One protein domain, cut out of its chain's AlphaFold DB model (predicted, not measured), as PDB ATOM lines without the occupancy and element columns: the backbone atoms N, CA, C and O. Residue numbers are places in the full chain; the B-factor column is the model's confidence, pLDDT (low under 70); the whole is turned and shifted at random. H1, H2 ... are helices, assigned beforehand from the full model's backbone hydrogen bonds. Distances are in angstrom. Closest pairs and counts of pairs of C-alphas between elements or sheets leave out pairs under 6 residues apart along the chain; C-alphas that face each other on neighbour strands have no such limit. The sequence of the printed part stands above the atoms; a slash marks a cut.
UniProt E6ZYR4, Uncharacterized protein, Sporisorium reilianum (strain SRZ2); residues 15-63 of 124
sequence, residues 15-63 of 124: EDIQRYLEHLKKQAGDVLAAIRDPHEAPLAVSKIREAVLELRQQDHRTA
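AT A GLANCE: This is residues 15 to 63 of the 124 residues of an uncharacterized protein of Sporisorium reilianum (strain SRZ2) (UniProt E6ZYR4). Two long helices, H1 and then H2, make a wide open V, meeting near their ends through a tight link at the corner. The far parts of both arms stand free, with nothing between them. The printed part has 49 residues, with two named helices and no named strand, and its class is all helix. It is extended, with a radius of gyration of the C-alphas of 16.7 A, and only just flat, spanning 47 by 31 by 5 A.

HOW THE PARTS SIT: H1, residues 15 to 35, and H2, residues 41 to 61, are close but not clearly touching, with 1 pair of C-alphas within 8 A. That closest pair is Ile 35 and Ala 41, with C-alphas 6.6 A apart. The two lines stand at 71 degrees, only just about perpendicular. In H1 and H2 every O i to N i+4 pair is within hydrogen-bond range.

IN THESE COORDINATES: H1 runs 30.1 A from C-alpha 15 at (52.759, 40.381, -9.522) to C-alpha 35. H2 runs 30.6 A from C-alpha 41 to C-alpha 61 at (36.724, 4.205, 12.970).

THE WHOLE: The C-alphas farthest apart, of Glu 15 and Ala 63, are 47.0 A apart. The printed part has no cut. Residues 34 to 45 and 55 to 63 have pLDDT under 70.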
ATOM      1  N   GLU A  15      52.673  41.425  -8.510       84.31
ATOM      2  CA  GLU A  15      52.759  40.381  -9.522       84.31
ATOM      3  C   GLU A  15      52.268  39.034  -8.974       84.31
ATOM      4  O   GLU A  15      51.583  38.290  -9.678       84.31
ATOM      5  N   ASP A  16      52.543  38.727  -7.704       85.56
ATOM      6  CA  ASP A  16      52.014  37.529  -7.041       85.56
ATOM      7  C   ASP A  16      50.498  37.611  -6.862       85.56
ATOM      8  O   ASP A  16      49.785  36.642  -7.133       85.56
ATOM      9  N   ILE A  17      49.993  38.790  -6.490       86.81
ATOM     10  CA  ILE A  17      48.553  39.043  -6.382       86.81
ATOM     11  C   ILE A  17      47.886  38.913  -7.757       86.81
ATOM     12  O   ILE A  17      46.850  38.263  -7.876       86.81
ATOM     13  N   GLN A  18      48.480  39.473  -8.814       88.62
ATOM     14  CA  GLN A  18      47.943  39.358 -10.174       88.62
ATOM     15  C   GLN A  18      47.928  37.912 -10.673       88.62
ATOM     16  O   GLN A  18      46.898  37.462 -11.174       88.62
ATOM     17  N   ARG A  19      49.015  37.155 -10.472       88.81
ATOM     18  CA  ARG A  19      49.061  35.725 -10.822       88.81
ATOM     19  C   ARG A  19      48.008  34.919 -10.072       88.81
ATOM     20  O   ARG A  19      47.372  34.042 -10.655       88.81
ATOM     21  N   TYR A  20      47.799  35.226  -8.796       86.81
ATOM     22  CA  TYR A  20      46.766  34.579  -7.997       86.81
ATOM     23  C   TYR A  20      45.354  34.900  -8.509       86.81
ATOM     24  O   TYR A  20      44.526  34.001  -8.653       86.81
ATOM     25  N   LEU A  21      45.085  36.160  -8.861       90.69
ATOM     26  CA  LEU A  21      43.796  36.573  -9.423       90.69
ATOM     27  C   LEU A  21      43.528  35.954 -10.802       90.69
ATOM     28  O   LEU A  21      42.400  35.542 -11.076       90.69
ATOM     29  N   GLU A  22      44.542  35.841 -11.662       90.75
ATOM     30  CA  GLU A  22      44.406  35.150 -12.949       90.75
ATOM     31  C   GLU A  22      44.120  33.657 -12.776       90.75
ATOM     32  O   GLU A  22      43.248  33.115 -13.462       90.75
ATOM     33  N   HIS A  23      44.794  33.005 -11.825       91.75
ATOM     34  CA  HIS A  23      44.521  31.613 -11.479       91.75
ATOM     35  C   HIS A  23      43.066  31.448 -11.021       91.75
ATOM     36  O   HIS A  23      42.337  30.622 -11.572       91.75
ATOM     37  N   LEU A  24      42.604  32.285 -10.089       90.06
ATOM     38  CA  LEU A  24      41.223  32.245  -9.606       90.06
ATOM     39  C   LEU A  24      40.202  32.468 -10.727       90.06
ATOM     40  O   LEU A  24      39.195  31.765 -10.787       90.06
ATOM     41  N   LYS A  25      40.463  33.404 -11.647       89.12
ATOM     42  CA  LYS A  25      39.596  33.651 -12.807       89.12
ATOM     43  C   LYS A  25      39.502  32.422 -13.712       89.12
ATOM     44  O   LYS A  25      38.409  32.093 -14.169       89.12
ATOM     45  N   LYS A  26      40.626  31.748 -13.965       89.00
ATOM     46  CA  LYS A  26      40.661  30.525 -14.771       89.00
ATOM     47  C   LYS A  26      39.875  29.399 -14.097       89.00
ATOM     48  O   LYS A  26      38.980  28.837 -14.714       89.00
ATOM     49  N   GLN A  27      40.122  29.167 -12.810       84.25
ATOM     50  CA  GLN A  27      39.421  28.148 -12.028       84.25
ATOM     51  C   GLN A  27      37.907  28.409 -11.962       84.25
ATOM     52  O   GLN A  27      37.112  27.485 -12.108       84.25
ATOM     53  N   ALA A  28      37.491  29.666 -11.787       79.88
ATOM     54  CA  ALA A  28      36.077  30.034 -11.813       79.88
ATOM     55  C   ALA A  28      35.447  29.800 -13.196       79.88
ATOM     56  O   ALA A  28      34.314  29.331 -13.277       79.88
ATOM     57  N   GLY A  29      36.179  30.083 -14.278       83.50
ATOM     58  CA  GLY A  29      35.756  29.776 -15.645       83.50
ATOM     59  C   GLY A  29      35.565  28.277 -15.880       83.50
ATOM     60  O   GLY A  29      34.541  27.882 -16.433       83.50
ATOM     61  N   ASP A  30      36.494  27.454 -15.395       78.19
ATOM     62  CA  ASP A  30      36.434  25.992 -15.515       78.19
ATOM     63  C   ASP A  30      35.255  25.407 -14.718       78.19
ATOM     64  O   ASP A  30      34.520  24.555 -15.216       78.19
ATOM     65  N   VAL A  31      35.003  25.919 -13.508       76.25
ATOM     66  CA  VAL A  31      33.845  25.522 -12.690       76.25
ATOM     67  C   VAL A  31      32.530  25.945 -13.349       76.25
ATOM     68  O   VAL A  31      31.586  25.160 -13.400       76.25
ATOM     69  N   LEU A  32      32.454  27.160 -13.898       74.06
ATOM     70  CA  LEU A  32      31.269  27.616 -14.628       74.06
ATOM     71  C   LEU A  32      31.042  26.811 -15.915       74.06
ATOM     72  O   LEU A  32      29.892  26.546 -16.259       74.06
ATOM     73  N   ALA A  33      32.107  26.394 -16.602       72.44
ATOM     74  CA  ALA A  33      32.019  25.514 -17.764       72.44
ATOM     75  C   ALA A  33      31.504  24.117 -17.380       72.44
ATOM     76  O   ALA A  33      30.616  23.605 -18.056       72.44
ATOM     77  N   ALA A  34      31.976  23.556 -16.263       63.16
ATOM     78  CA  ALA A  34      31.501  22.277 -15.736       63.16
ATOM     79  C   ALA A  34      30.033  22.326 -15.268       63.16
ATOM     80  O   ALA A  34      29.293  21.363 -15.433       63.16
ATOM     81  N   ILE A  35      29.576  23.459 -14.721       62.44
ATOM     82  CA  ILE A  35      28.169  23.654 -14.320       62.44
ATOM     83  C   ILE A  35      27.260  23.879 -15.540       62.44
ATOM     84  O   ILE A  35      26.084  23.515 -15.513       62.44
ATOM     85  N   ARG A  36      27.786  24.478 -16.617       62.16
ATOM     86  CA  ARG A  36      27.042  24.722 -17.861       62.16
ATOM     87  C   ARG A  36      26.706  23.432 -18.616       62.16
ATOM     88  O   ARG A  36      25.860  23.493 -19.504       62.16
ATOM     89  N   ASP A  37      27.309  22.300 -18.256       53.97
ATOM     90  CA  ASP A  37      26.943  20.984 -18.775       53.97
ATOM     91  C   ASP A  37      25.960  20.281 -17.806       53.97
ATOM     92  O   ASP A  37      26.369  19.614 -16.848       53.97
ATOM     93  N   PRO A  38      24.632  20.444 -17.985       56.56
ATOM     94  CA  PRO A  38      23.620  19.973 -17.033       56.56
ATOM     95  C   PRO A  38      23.555  18.442 -16.902       56.56
ATOM     96  O   PRO A  38      22.824  17.931 -16.052       56.56
ATOM     97  N   HIS A  39      24.310  17.703 -17.721       57.69
ATOM     98  CA  HIS A  39      24.373  16.246 -17.695       57.69
ATOM     99  C   HIS A  39      25.372  15.673 -16.671       57.69
ATOM    100  O   HIS A  39      25.199  14.524 -16.260       57.69
ATOM    101  N   GLU A  40      26.361  16.447 -16.199       53.50
ATOM    102  CA  GLU A  40      27.352  15.975 -15.210       53.50
ATOM    103  C   GLU A  40      27.031  16.371 -13.762       53.50
ATOM    104  O   GLU A  40      27.509  15.726 -12.824       53.50
ATOM    105  N   ALA A  41      26.180  17.378 -13.550       57.31
ATOM    106  CA  ALA A  41      25.790  17.827 -12.212       57.31
ATOM    107  C   ALA A  41      25.220  16.697 -11.318       57.31
ATOM    108  O   ALA A  41      25.632  16.597 -10.160       57.31
ATOM    109  N   PRO A  42      24.360  15.778 -11.810       60.62
ATOM    110  CA  PRO A  42      23.877  14.655 -10.999       60.62
ATOM    111  C   PRO A  42      24.987  13.653 -10.640       60.62
ATOM    112  O   PRO A  42      24.970  13.049  -9.561       60.62
ATOM    113  N   LEU A  43      25.977  13.492 -11.524       59.53
ATOM    114  CA  LEU A  43      27.093  12.565 -11.341       59.53
ATOM    115  C   LEU A  43      28.101  13.108 -10.317       59.53
ATOM    116  O   LEU A  43      28.571  12.371  -9.449       59.53
ATOM    117  N   ALA A  44      28.380  14.413 -10.369       61.47
ATOM    118  CA  ALA A  44      29.217  15.108  -9.396       61.47
ATOM    119  C   ALA A  44      28.579  15.112  -7.995       61.47
ATOM    120  O   ALA A  44      29.253  14.807  -7.012       61.47
ATOM    121  N   VAL A  45      27.266  15.360  -7.902       68.88
ATOM    122  CA  VAL A  45      26.520  15.281  -6.632       68.88
ATOM    123  C   VAL A  45      26.563  13.866  -6.042       68.88
ATOM    124  O   VAL A  45      26.719  13.711  -4.830       68.88
ATOM    125  N   SER A  46      26.497  12.832  -6.883       71.88
ATOM    126  CA  SER A  46      26.583  11.434  -6.436       71.88
ATOM    127  C   SER A  46      27.961  11.095  -5.854       71.88
ATOM    128  O   SER A  46      28.035  10.557  -4.751       71.88
ATOM    129  N   LYS A  47      29.050  11.508  -6.519       74.31
ATOM    130  CA  LYS A  47      30.426  11.307  -6.020       74.31
ATOM    131  C   LYS A  47      30.690  12.051  -4.707       74.31
ATOM    132  O   LYS A  47      31.323  11.509  -3.807       74.31
ATOM    133  N   ILE A  48      30.169  13.273  -4.567       77.81
ATOM    134  CA  ILE A  48      30.282  14.046  -3.318       77.81
ATOM    135  C   ILE A  48      29.522  13.348  -2.182       77.81
ATOM    136  O   ILE A  48      30.020  13.264  -1.061       77.81
ATOM    137  N   ARG A  49      28.330  12.806  -2.460       76.38
ATOM    138  CA  ARG A  49      27.536  12.070  -1.467       76.38
ATOM    139  C   ARG A  49      28.246  10.805  -0.979       76.38
ATOM    140  O   ARG A  49      28.192  10.521   0.217       76.38
ATOM    141  N   GLU A  50      28.907  10.075  -1.872       75.62
ATOM    142  CA  GLU A  50      29.719   8.906  -1.511       75.62
ATOM    143  C   GLU A  50      30.934   9.297  -0.661       75.62
ATOM    144  O   GLU A  50      31.107   8.749   0.425       75.62
ATOM    145  N   ALA A  51      31.692  10.321  -1.062       76.94
ATOM    146  CA  ALA A  51      32.847  10.795  -0.294       76.94
ATOM    147  C   ALA A  51      32.471  11.261   1.128       76.94
ATOM    148  O   ALA A  51      33.189  11.000   2.092       76.94
ATOM    149  N   VAL A  52      31.312  11.911   1.294       79.06
ATOM    150  CA  VAL A  52      30.799  12.317   2.616       79.06
ATOM    151  C   VAL A  52      30.400  11.108   3.473       79.06
ATOM    152  O   VAL A  52      30.571  11.133   4.694       79.06
ATOM    153  N   LEU A  53      29.871  10.043   2.864       73.88
ATOM    154  CA  LEU A  53      29.558   8.797   3.568       73.88
ATOM    155  C   LEU A  53      30.828   8.061   4.009       73.88
ATOM    156  O   LEU A  53      30.864   7.560   5.132       73.88
ATOM    157  N   GLU A  54      31.864   8.032   3.173       74.06
ATOM    158  CA  GLU A  54      33.161   7.438   3.513       74.06
ATOM    159  C   GLU A  54      33.877   8.209   4.626       74.06
ATOM    160  O   GLU A  54      34.364   7.600   5.578       74.06
ATOM    161  N   LEU A  55      33.865   9.545   4.573       69.69
ATOM    162  CA  LEU A  55      34.450  10.385   5.620       69.69
ATOM    163  C   LEU A  55      33.755  10.161   6.971       69.69
ATOM    164  O   LEU A  55      34.412   9.991   7.995       69.69
ATOM    165  N   ARG A  56      32.420  10.054   6.971       67.19
ATOM    166  CA  ARG A  56      31.650   9.726   8.181       67.19
ATOM    167  C   ARG A  56      32.009   8.340   8.733       67.19
ATOM    168  O   ARG A  56      32.076   8.158   9.945       67.19
ATOM    169  N   GLN A  57      32.254   7.359   7.867       61.94
ATOM    170  CA  GLN A  57      32.700   6.027   8.291       61.94
ATOM    171  C   GLN A  57      34.132   6.034   8.847       61.94
ATOM    172  O   GLN A  57      34.427   5.267   9.765       61.94
ATOM    173  N   GLN A  58      35.008   6.906   8.343       58.91
ATOM    174  CA  GLN A  58      36.343   7.115   8.908       58.91
ATOM    175  C   GLN A  58      36.282   7.773  10.293       58.91
ATOM    176  O   GLN A  58      36.960   7.299  11.203       58.91
ATOM    177  N   ASP A  59      35.407   8.761  10.502       53.97
ATOM    178  CA  ASP A  59      35.178   9.365  11.825       53.97
ATOM    179  C   ASP A  59      34.709   8.335  12.869       53.97
ATOM    180  O   ASP A  59      35.147   8.354  14.020       53.97
ATOM    181  N   HIS A  60      33.890   7.358  12.468       50.72
ATOM    182  CA  HIS A  60      33.465   6.268  13.355       50.72
ATOM    183  C   HIS A  60      34.556   5.219  13.627       50.72
ATOM    184  O   HIS A  60      34.469   4.496  14.619       50.72
ATOM    185  N   ARG A  61      35.598   5.136  12.789       51.25
ATOM    186  CA  ARG A  61      36.724   4.205  12.970       51.25
ATOM    187  C   ARG A  61      37.814   4.764  13.890       51.25
ATOM    188  O   ARG A  61      38.588   3.989  14.442       51.25
ATOM    189  N   THR A  62      37.839   6.079  14.105       43.84
ATOM    190  CA  THR A  62      38.735   6.752  15.065       43.84
ATOM    191  C   THR A  62      38.194   6.728  16.502       43.84
ATOM    192  O   THR A  62      38.917   7.052  17.440       43.84
ATOM    193  N   ALA A  63      36.951   6.280  16.704       45.00
ATOM    194  CA  ALA A  63      36.347   6.042  18.014       45.00
ATOM    195  C   ALA A  63      36.424   4.559  18.429       45.00
ATOM    196  O   ALA A  63      35.449   3.977  18.896       45.00
TER     197      ALA A  63